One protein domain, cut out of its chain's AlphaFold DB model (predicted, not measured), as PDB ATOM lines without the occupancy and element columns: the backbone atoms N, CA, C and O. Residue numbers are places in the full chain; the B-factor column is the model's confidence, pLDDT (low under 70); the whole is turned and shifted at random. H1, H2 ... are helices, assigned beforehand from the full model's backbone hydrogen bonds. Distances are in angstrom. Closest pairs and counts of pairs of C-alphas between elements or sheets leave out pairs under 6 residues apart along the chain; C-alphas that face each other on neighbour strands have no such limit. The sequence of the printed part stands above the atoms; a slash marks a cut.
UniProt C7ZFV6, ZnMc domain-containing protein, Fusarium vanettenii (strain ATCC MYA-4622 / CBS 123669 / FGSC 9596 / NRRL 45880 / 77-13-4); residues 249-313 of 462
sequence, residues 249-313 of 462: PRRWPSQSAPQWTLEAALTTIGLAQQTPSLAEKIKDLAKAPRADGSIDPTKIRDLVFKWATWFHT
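AT A GLANCE: This is residues 249 to 313 of the 462 residues of the protein "ZnMc domain-containing protein" of Fusarium vanettenii (strain ATCC MYA-4622 / CBS 123669 / FGSC 9596 / NRRL 45880 / 77-13-4) (UniProt C7ZFV6). A helical hairpin of H3 and H4 makes the length of the shape; the shorter helix H1 packs on H3, and the small helix H2 sits at the corner between H1 and H3. Before H1, a loop without a named element swings outward, and its residues 254 to 259 stick out. The printed part has 65 residues with four named helices, H1, H2, H3 and H4 in chain order, and no named strand; the class is all helix. It is compact, with a radius of gyration of the C-alphas of 12.1 A, and spans 36 by 24 by 16 A.

HOW THE PARTS SIT: Residues 249 to 261 hold no named element, and residues 254 to 259 stand free. H1, residues 262 to 268, and H2, residues 271 to 274, are joined by a tight link and only just touch, only at the corner, with 3 pairs of C-alphas within 8 A; the closest are those of Leu 266 and Ala 272, 5.4 A apart. H3, residues 276 to 287, is the hub and touches the three other helices. A tight link joins H2 to H3, and they touch only at the corner; their closest C-alphas, those of Ala 272 and Ala 279, are 5.3 A apart. H3 touches H1 with residues 279 to 283 alone, at a shallow tilt of 30 degrees, opposite ways; the closest C-alphas are those of Leu 266 and Ala 279, 6.7 A apart. H4, residues 297 to 312, forms a helical hairpin with H3, at a shallow tilt of 13 degrees, opposite ways. H4 touches H3 with residues 299 to 303 alone, and the closest C-alphas are those of Ile 282 and Ile 300, 5.8 A apart. H2 and H4 are near each other, with 6 pairs of C-alphas within 10 A, while H1 and H4 are apart. In H1, H3 and H4 every O i to N i+4 pair is within hydrogen-bond range; H2 is too short for such a pair.

IN THESE COORDINATES: H1 begins at C-alpha 262, at (37.326, -8.560, -16.225), and is 9.9 A long from first to last C-alpha. H2 measures 5.1 A in the same way. H3 begins at C-alpha 276, at (24.563, -12.072, -18.434), and is 16.7 A long. H4, the longest helix with 16 residues, measures 21.8 A and ends at C-alpha 312, at (24.198, -2.643, -32.588).

THE WHOLE: The two C-alphas farthest apart, those of Gln 255 and Thr 313, are 37.5 A apart. The printed part has no cut. The link from H3 to H4, 9 residues, is short but not tight. The mean pLDDT of the printed part is 79.4, and residues 290 to 293, residue 306 and residues 308 to 313 of the model are under 70.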
ATOM      1  N   PRO A 249      42.991  -9.347 -22.153       89.31
ATOM      2  CA  PRO A 249      42.609  -9.823 -20.840       89.31
ATOM      3  C   PRO A 249      43.821 -10.320 -20.068       89.31
ATOM      4  O   PRO A 249      44.695 -11.022 -20.591       89.31
ATOM      5  N   ARG A 250      43.844  -9.959 -18.789       85.75
ATOM      6  CA  ARG A 250      44.784 -10.458 -17.791       85.75
ATOM      7  C   ARG A 250      44.027 -11.242 -16.737       85.75
ATOM      8  O   ARG A 250      42.884 -10.929 -16.418       85.75
ATOM      9  N   ARG A 251      44.675 -12.270 -16.189       77.88
ATOM     10  CA  ARG A 251      44.053 -13.133 -15.181       77.88
ATOM     11  C   ARG A 251      43.744 -12.356 -13.908       77.88
ATOM     12  O   ARG A 251      42.621 -12.402 -13.423       77.88
ATOM     13  N   TRP A 252      44.740 -11.632 -13.409       81.50
ATOM     14  CA  TRP A 252      44.647 -10.822 -12.197       81.50
ATOM     15  C   TRP A 252      44.849  -9.361 -12.549       81.50
ATOM     16  O   TRP A 252      45.812  -9.109 -13.272       81.50
ATOM     17  N   PRO A 253      44.015  -8.431 -12.051       85.19
ATOM     18  CA  PRO A 253      44.208  -6.994 -12.239       85.19
ATOM     19  C   PRO A 253      45.616  -6.524 -11.860       85.19
ATOM     20  O   PRO A 253      46.323  -7.188 -11.094       85.19
ATOM     21  N   SER A 254      46.032  -5.372 -12.387       89.25
ATOM     22  CA  SER A 254      47.281  -4.742 -11.950       89.25
ATOM     23  C   SER A 254      47.196  -4.325 -10.486       89.25
ATOM     24  O   SER A 254      46.134  -3.935 -10.009       89.25
ATOM     25  N   GLN A 255      48.333  -4.320  -9.789       91.25
ATOM     26  CA  GLN A 255      48.421  -3.692  -8.467       91.25
ATOM     27  C   GLN A 255      48.155  -2.181  -8.540       91.25
ATOM     28  O   GLN A 255      47.622  -1.618  -7.590       91.25
ATOM     29  N   SER A 256      48.469  -1.547  -9.674       93.56
ATOM     30  CA  SER A 256      48.209  -0.123  -9.922       93.56
ATOM     31  C   SER A 256      46.732   0.182 -10.201       93.56
ATOM     32  O   SER A 256      46.312   1.328 -10.087       93.56
ATOM     33  N   ALA A 257      45.937  -0.831 -10.563       92.19
ATOM     34  CA  ALA A 257      44.527  -0.685 -10.928       92.19
ATOM     35  C   ALA A 257      43.698  -1.924 -10.517       92.19
ATOM     36  O   ALA A 257      43.111  -2.595 -11.373       92.19
ATOM     37  N   PRO A 258      43.637  -2.271  -9.215       91.75
ATOM     38  CA  PRO A 258      43.010  -3.509  -8.745       91.75
ATOM     39  C   PRO A 258      41.497  -3.566  -9.001       91.75
ATOM     40  O   PRO A 258      40.925  -4.652  -9.073       91.75
ATOM     41  N   GLN A 259      40.854  -2.407  -9.155       90.75
ATOM     42  CA  GLN A 259      39.429  -2.275  -9.450       90.75
ATOM     43  C   GLN A 259      39.062  -2.727 -10.871       90.75
ATOM     44  O   GLN A 259      37.928  -3.142 -11.108       90.75
ATOM     45  N   TRP A 260      40.015  -2.701 -11.808       90.62
ATOM     46  CA  TRP A 260      39.789  -3.059 -13.209       90.62
ATOM     47  C   TRP A 260      39.898  -4.569 -13.421       90.62
ATOM     48  O   TRP A 260      40.850  -5.100 -13.993       90.62
ATOM     49  N   THR A 261      38.892  -5.278 -12.909       90.38
ATOM     50  CA  THR A 261      38.682  -6.707 -13.165       90.38
ATOM     51  C   THR A 261      38.010  -6.937 -14.517       90.38
ATOM     52  O   THR A 261      37.378  -6.040 -15.072       90.38
ATOM     53  N   LEU A 262      38.083  -8.172 -15.032       88.00
ATOM     54  CA  LEU A 262      37.326  -8.560 -16.225       88.00
ATOM     55  C   LEU A 262      35.815  -8.353 -16.034       88.00
ATOM     56  O   LEU A 262      35.118  -7.984 -16.969       88.00
ATOM     57  N   GLU A 263      35.310  -8.570 -14.819       89.25
ATOM     58  CA  GLU A 263      33.908  -8.324 -14.484       89.25
ATOM     59  C   GLU A 263      33.571  -6.834 -14.515       89.25
ATOM     60  O   GLU A 263      32.607  -6.460 -15.177       89.25
ATOM     61  N   ALA A 264      34.405  -5.986 -13.904       89.62
ATOM     62  CA  ALA A 264      34.247  -4.537 -13.977       89.62
ATOM     63  C   ALA A 264      34.240  -4.055 -15.434       89.62
ATOM     64  O   ALA A 264      33.336  -3.328 -15.821       89.62
ATOM     65  N   ALA A 265      35.161  -4.547 -16.267       88.00
ATOM     66  CA  ALA A 265      35.195  -4.219 -17.688       88.00
ATOM     67  C   ALA A 265      33.906  -4.633 -18.425       88.00
ATOM     68  O   ALA A 265      33.348  -3.835 -19.173       88.00
ATOM     69  N   LEU A 266      33.393  -5.848 -18.187       85.50
ATOM     70  CA  LEU A 266      32.130  -6.326 -18.772       85.50
ATOM     71  C   LEU A 266      30.913  -5.508 -18.314       85.50
ATOM     72  O   LEU A 266      29.966  -5.346 -19.083       85.50
ATOM     73  N   THR A 267      30.924  -5.021 -17.072       86.12
ATOM     74  CA  THR A 267      29.892  -4.139 -16.514       86.12
ATOM     75  C   THR A 267      29.967  -2.739 -17.107       86.12
ATOM     76  O   THR A 267      28.923  -2.187 -17.447       86.12
ATOM     77  N   THR A 268      31.170  -2.180 -17.255       83.50
ATOM     78  CA  THR A 268      31.390  -0.846 -17.829       83.50
ATOM     79  C   THR A 268      30.913  -0.782 -19.274       83.50
ATOM     80  O   THR A 268      30.210   0.154 -19.628       83.50
ATOM     81  N   ILE A 269      31.186  -1.811 -20.086       74.62
ATOM     82  CA  ILE A 269      30.689  -1.851 -21.473       74.62
ATOM     83  C   ILE A 269      29.196  -2.220 -21.590       74.62
ATOM     84  O   ILE A 269      28.694  -2.380 -22.697       74.62
ATOM     85  N   GLY A 270      28.487  -2.455 -20.479       76.88
ATOM     86  CA  GLY A 270      27.067  -2.830 -20.472       76.88
ATOM     87  C   GLY A 270      26.756  -4.296 -20.824       76.88
ATOM     88  O   GLY A 270      25.601  -4.722 -20.739       76.88
ATOM     89  N   LEU A 271      27.754  -5.108 -21.195       77.62
ATOM     90  CA  LEU A 271      27.570  -6.508 -21.610       77.62
ATOM     91  C   LEU A 271      27.031  -7.371 -20.469       77.62
ATOM     92  O   LEU A 271      26.157  -8.209 -20.692       77.62
ATOM     93  N   ALA A 272      27.504  -7.151 -19.241       77.25
ATOM     94  CA  ALA A 272      27.046  -7.912 -18.080       77.25
ATOM     95  C   ALA A 272      25.536  -7.755 -17.829       77.25
ATOM     96  O   ALA A 272      24.872  -8.733 -17.489       77.25
ATOM     97  N   GLN A 273      24.991  -6.554 -18.037       77.38
ATOM     98  CA  GLN A 273      23.574  -6.238 -17.864       77.38
ATOM     99  C   GLN A 273      22.747  -6.726 -19.059       77.38
ATOM    100  O   GLN A 273      21.696  -7.336 -18.879       77.38
ATOM    101  N   GLN A 274      23.237  -6.493 -20.278       75.75
ATOM    102  CA  GLN A 274      22.506  -6.799 -21.509       75.75
ATOM    103  C   GLN A 274      22.527  -8.290 -21.867       75.75
ATOM    104  O   GLN A 274      21.588  -8.811 -22.468       75.75
ATOM    105  N   THR A 275      23.606  -9.012 -21.553       82.06
ATOM    106  CA  THR A 275      23.736 -10.452 -21.836       82.06
ATOM    107  C   THR A 275      24.516 -11.184 -20.739       82.06
ATOM    108  O   THR A 275      25.647 -11.633 -20.966       82.06
ATOM    109  N   PRO A 276      23.898 -11.419 -19.565       86.62
ATOM    110  CA  PRO A 276      24.563 -12.072 -18.434       86.62
ATOM    111  C   PRO A 276      25.166 -13.442 -18.783       86.62
ATOM    112  O   PRO A 276      26.267 -13.786 -18.363       86.62
ATOM    113  N   SER A 277      24.477 -14.224 -19.622       85.88
ATOM    114  CA  SER A 277      24.945 -15.552 -20.042       85.88
ATOM    115  C   SER A 277      26.205 -15.508 -20.912       85.88
ATOM    116  O   SER A 277      26.991 -16.456 -20.910       85.88
ATOM    117  N   LEU A 278      26.414 -14.424 -21.664       86.00
ATOM    118  CA  LEU A 278      27.633 -14.209 -22.434       86.00
ATOM    119  C   LEU A 278      28.764 -13.710 -21.537       86.00
ATOM    120  O   LEU A 278      29.894 -14.173 -21.687       86.00
ATOM    121  N   ALA A 279      28.454 -12.829 -20.583       86.81
ATOM    122  CA  ALA A 279      29.412 -12.368 -19.587       86.81
ATOM    123  C   ALA A 279      30.009 -13.549 -18.803       86.81
ATOM    124  O   ALA A 279      31.229 -13.646 -18.685       86.81
ATOM    125  N   GLU A 280      29.183 -14.504 -18.360       88.50
ATOM    126  CA  GLU A 280      29.674 -15.727 -17.705       88.50
ATOM    127  C   GLU A 280      30.571 -16.568 -18.621       88.50
ATOM    128  O   GLU A 280      31.643 -16.996 -18.202       88.50
ATOM    129  N   LYS A 281      30.212 -16.733 -19.903       88.50
ATOM    130  CA  LYS A 281      31.069 -17.443 -20.872       88.50
ATOM    131  C   LYS A 281      32.430 -16.768 -21.040       88.50
ATOM    132  O   LYS A 281      33.443 -17.461 -21.115       88.50
ATOM    133  N   ILE A 282      32.472 -15.436 -21.103       88.00
ATOM    134  CA  ILE A 282      33.727 -14.675 -21.186       88.00
ATOM    135  C   ILE A 282      34.548 -14.863 -19.903       88.00
ATOM    136  O   ILE A 282      35.746 -15.149 -19.981       88.00
ATOM    137  N   LYS A 283      33.907 -14.788 -18.730       88.19
ATOM    138  CA  LYS A 283      34.559 -15.051 -17.439       88.19
ATOM    139  C   LYS A 283      35.117 -16.473 -17.363       88.19
ATOM    140  O   LYS A 283      36.232 -16.656 -16.885       88.19
ATOM    141  N   ASP A 284      34.403 -17.471 -17.869       86.94
ATOM    142  CA  ASP A 284      34.868 -18.860 -17.890       86.94
ATOM    143  C   ASP A 284      36.051 -19.077 -18.838       86.94
ATOM    144  O   ASP A 284      37.004 -19.770 -18.480       86.94
ATOM    145  N   LEU A 285      36.055 -18.427 -20.005       85.00
ATOM    146  CA  LEU A 285      37.206 -18.446 -20.913       85.00
ATOM    147  C   LEU A 285      38.462 -17.852 -20.260       85.00
ATOM    148  O   LEU A 285      39.562 -18.359 -20.475       85.00
ATOM    149  N   ALA A 286      38.303 -16.829 -19.422       82.44
ATOM    150  CA  ALA A 286      39.406 -16.223 -18.683       82.44
ATOM    151  C   ALA A 286      39.931 -17.086 -17.516       82.44
ATOM    152  O   ALA A 286      41.048 -16.864 -17.043       82.44
ATOM    153  N   LYS A 287      39.171 -18.095 -17.057       80.31
ATOM    154  CA  LYS A 287      39.582 -19.012 -15.973       80.31
ATOM    155  C   LYS A 287      40.524 -20.130 -16.432       80.31
ATOM    156  O   LYS A 287      41.155 -20.751 -15.577       80.31
ATOM    157  N   ALA A 288      40.641 -20.384 -17.738       70.12
ATOM    158  CA  ALA A 288      41.487 -21.431 -18.315       70.12
ATOM    159  C   ALA A 288      42.707 -20.829 -19.046       70.12
ATOM    160  O   ALA A 288      42.733 -20.804 -20.279       70.12
ATOM    161  N   PRO A 289      43.712 -20.309 -18.313       70.00
ATOM    162  CA  PRO A 289      44.888 -19.725 -18.937       70.00
ATOM    163  C   PRO A 289      45.709 -20.786 -19.674       70.00
ATOM    164  O   PRO A 289      45.664 -21.982 -19.367       70.00
ATOM    165  N   ARG A 290      46.512 -20.322 -20.627       68.62
ATOM    166  CA  ARG A 290      47.588 -21.101 -21.236       68.62
ATOM    167  C   ARG A 290      48.608 -21.515 -20.166       68.62
ATOM    168  O   ARG A 290      48.609 -21.016 -19.041       68.62
ATOM    169  N   ALA A 291      49.505 -22.429 -20.533       65.19
ATOM    170  CA  ALA A 291      50.532 -22.953 -19.629       65.19
ATOM    171  C   ALA A 291      51.463 -21.867 -19.045       65.19
ATOM    172  O   ALA A 291      52.024 -22.061 -17.972       65.19
ATOM    173  N   ASP A 292      51.598 -20.726 -19.726       65.50
ATOM    174  CA  ASP A 292      52.371 -19.551 -19.303       65.50
ATOM    175  C   ASP A 292      51.573 -18.563 -18.423       65.50
ATOM    176  O   ASP A 292      52.087 -17.515 -18.046       65.50
ATOM    177  N   GLY A 293      50.315 -18.876 -18.088       69.50
ATOM    178  CA  GLY A 293      49.434 -18.003 -17.310       69.50
ATOM    179  C   GLY A 293      48.713 -16.924 -18.128       69.50
ATOM    180  O   GLY A 293      47.865 -16.226 -17.565       69.50
ATOM    181  N   SER A 294      48.989 -16.809 -19.432       72.00
ATOM    182  CA  SER A 294      48.312 -15.868 -20.329       72.00
ATOM    183  C   SER A 294      46.893 -16.334 -20.676       72.00
ATOM    184  O   SER A 294      46.603 -17.530 -20.736       72.00
ATOM    185  N   ILE A 295      45.984 -15.390 -20.918       81.00
ATOM    186  CA  ILE A 295      44.643 -15.690 -21.433       81.00
ATOM    187  C   ILE A 295      44.701 -15.602 -22.955       81.00
ATOM    188  O   ILE A 295      45.240 -14.638 -23.493       81.00
ATOM    189  N   ASP A 296      44.133 -16.589 -23.652       80.12
ATOM    190  CA  ASP A 296      43.937 -16.488 -25.096       80.12
ATOM    191  C   ASP A 296      42.815 -15.483 -25.393       80.12
ATOM    192  O   ASP A 296      41.644 -15.776 -25.121       80.12
ATOM    193  N   PRO A 297      43.129 -14.311 -25.967       82.88
ATOM    194  CA  PRO A 297      42.124 -13.287 -26.168       82.88
ATOM    195  C   PRO A 297      41.206 -13.603 -27.353       82.88
ATOM    196  O   PRO A 297      40.163 -12.978 -27.482       82.88
ATOM    197  N   THR A 298      41.550 -14.556 -28.225       82.19
ATOM    198  CA  THR A 298      40.896 -14.750 -29.531       82.19
ATOM    199  C   THR A 298      39.400 -15.008 -29.394       82.19
ATOM    200  O   THR A 298      38.592 -14.361 -30.055       82.19
ATOM    201  N   LYS A 299      39.018 -15.927 -28.499       82.44
ATOM    202  CA  LYS A 299      37.605 -16.260 -28.268       82.44
ATOM    203  C   LYS A 299      36.865 -15.136 -27.549       82.44
ATOM    204  O   LYS A 299      35.710 -14.891 -27.863       82.44
ATOM    205  N   ILE A 300      37.519 -14.455 -26.607       84.44
ATOM    206  CA  ILE A 300      36.921 -13.322 -25.886       84.44
ATOM    207  C   ILE A 300      36.654 -12.173 -26.864       84.44
ATOM    208  O   ILE A 300      35.527 -11.698 -26.935       84.44
ATOM    209  N   ARG A 301      37.642 -11.806 -27.687       82.75
ATOM    210  CA  ARG A 301      37.524 -10.807 -28.759       82.75
ATOM    211  C   ARG A 301      36.401 -11.151 -29.730       82.75
ATOM    212  O   ARG A 301      35.583 -10.291 -30.016       82.75
ATOM    213  N   ASP A 302      36.329 -12.397 -30.200       76.75
ATOM    214  CA  ASP A 302      35.268 -12.853 -31.110       76.75
ATOM    215  C   ASP A 302      33.875 -12.752 -30.471       76.75
ATOM    216  O   ASP A 302      32.936 -12.286 -31.111       76.75
ATOM    217  N   LEU A 303      33.735 -13.128 -29.196       79.38
ATOM    218  CA  LEU A 303      32.471 -13.009 -28.468       79.38
ATOM    219  C   LEU A 303      32.065 -11.551 -28.238       79.38
ATOM    220  O   LEU A 303      30.909 -11.214 -28.481       79.38
ATOM    221  N   VAL A 304      32.994 -10.693 -27.811       75.50
ATOM    222  CA  VAL A 304      32.746  -9.254 -27.616       75.50
ATOM    223  C   VAL A 304      32.411  -8.589 -28.952       75.50
ATOM    224  O   VAL A 304      31.464  -7.815 -29.027       75.50
ATOM    225  N   PHE A 305      33.109  -8.947 -30.032       70.88
ATOM    226  CA  PHE A 305      32.839  -8.445 -31.379       70.88
ATOM    227  C   PHE A 305      31.475  -8.892 -31.911       70.88
ATOM    228  O   PHE A 305      30.713  -8.071 -32.418       70.88
ATOM    229  N   LYS A 306      31.122 -10.173 -31.771       68.06
ATOM    230  CA  LYS A 306      29.801 -10.698 -32.159       68.06
ATOM    231  C   LYS A 306      28.672 -10.083 -31.349       68.06
ATOM    232  O   LYS A 306      27.607  -9.823 -31.889       68.06
ATOM    233  N   TRP A 307      28.903  -9.864 -30.060       72.12
ATOM    234  CA  TRP A 307      27.954  -9.181 -29.193       72.12
ATOM    235  C   TRP A 307      27.752  -7.736 -29.629       72.12
ATOM    236  O   TRP A 307      26.617  -7.358 -29.891       72.12
ATOM    237  N   ALA A 308      28.835  -6.979 -29.814       64.38
ATOM    238  CA  ALA A 308      28.771  -5.598 -30.275       64.38
ATOM    239  C   ALA A 308      28.040  -5.511 -31.629       64.38
ATOM    240  O   ALA A 308      27.035  -4.826 -31.779       64.38
ATOM    241  N   THR A 309      28.458  -6.310 -32.610       58.12
ATOM    242  CA  THR A 309      27.798  -6.343 -33.922       58.12
ATOM    243  C   THR A 309      26.321  -6.738 -33.831       58.12
ATOM    244  O   THR A 309      25.497  -6.090 -34.469       58.12
ATOM    245  N   TRP A 310      25.944  -7.735 -33.027       60.12
ATOM    246  CA  TRP A 310      24.544  -8.152 -32.877       60.12
ATOM    247  C   TRP A 310      23.682  -7.109 -32.155       60.12
ATOM    248  O   TRP A 310      22.619  -6.762 -32.659       60.12
ATOM    249  N   PHE A 311      24.135  -6.570 -31.019       53.28
ATOM    250  CA  PHE A 311      23.388  -5.563 -30.250       53.28
ATOM    251  C   PHE A 311      23.209  -4.253 -31.017       53.28
ATOM    252  O   PHE A 311      22.214  -3.552 -30.816       53.28
ATOM    253  N   HIS A 312      24.146  -3.935 -31.910       51.28
ATOM    254  CA  HIS A 312      24.198  -2.643 -32.588       51.28
ATOM    255  C   HIS A 312      23.889  -2.717 -34.090       51.28
ATOM    256  O   HIS A 312      23.891  -1.689 -34.766       51.28
ATOM    257  N   THR A 313      23.523  -3.896 -34.610       42.94
ATOM    258  CA  THR A 313      22.855  -4.007 -35.915       42.94
ATOM    259  C   THR A 313      21.393  -3.559 -35.767       42.94
ATOM    260  O   THR A 313      20.671  -4.097 -34.917       42.94
TER     261      THR A 313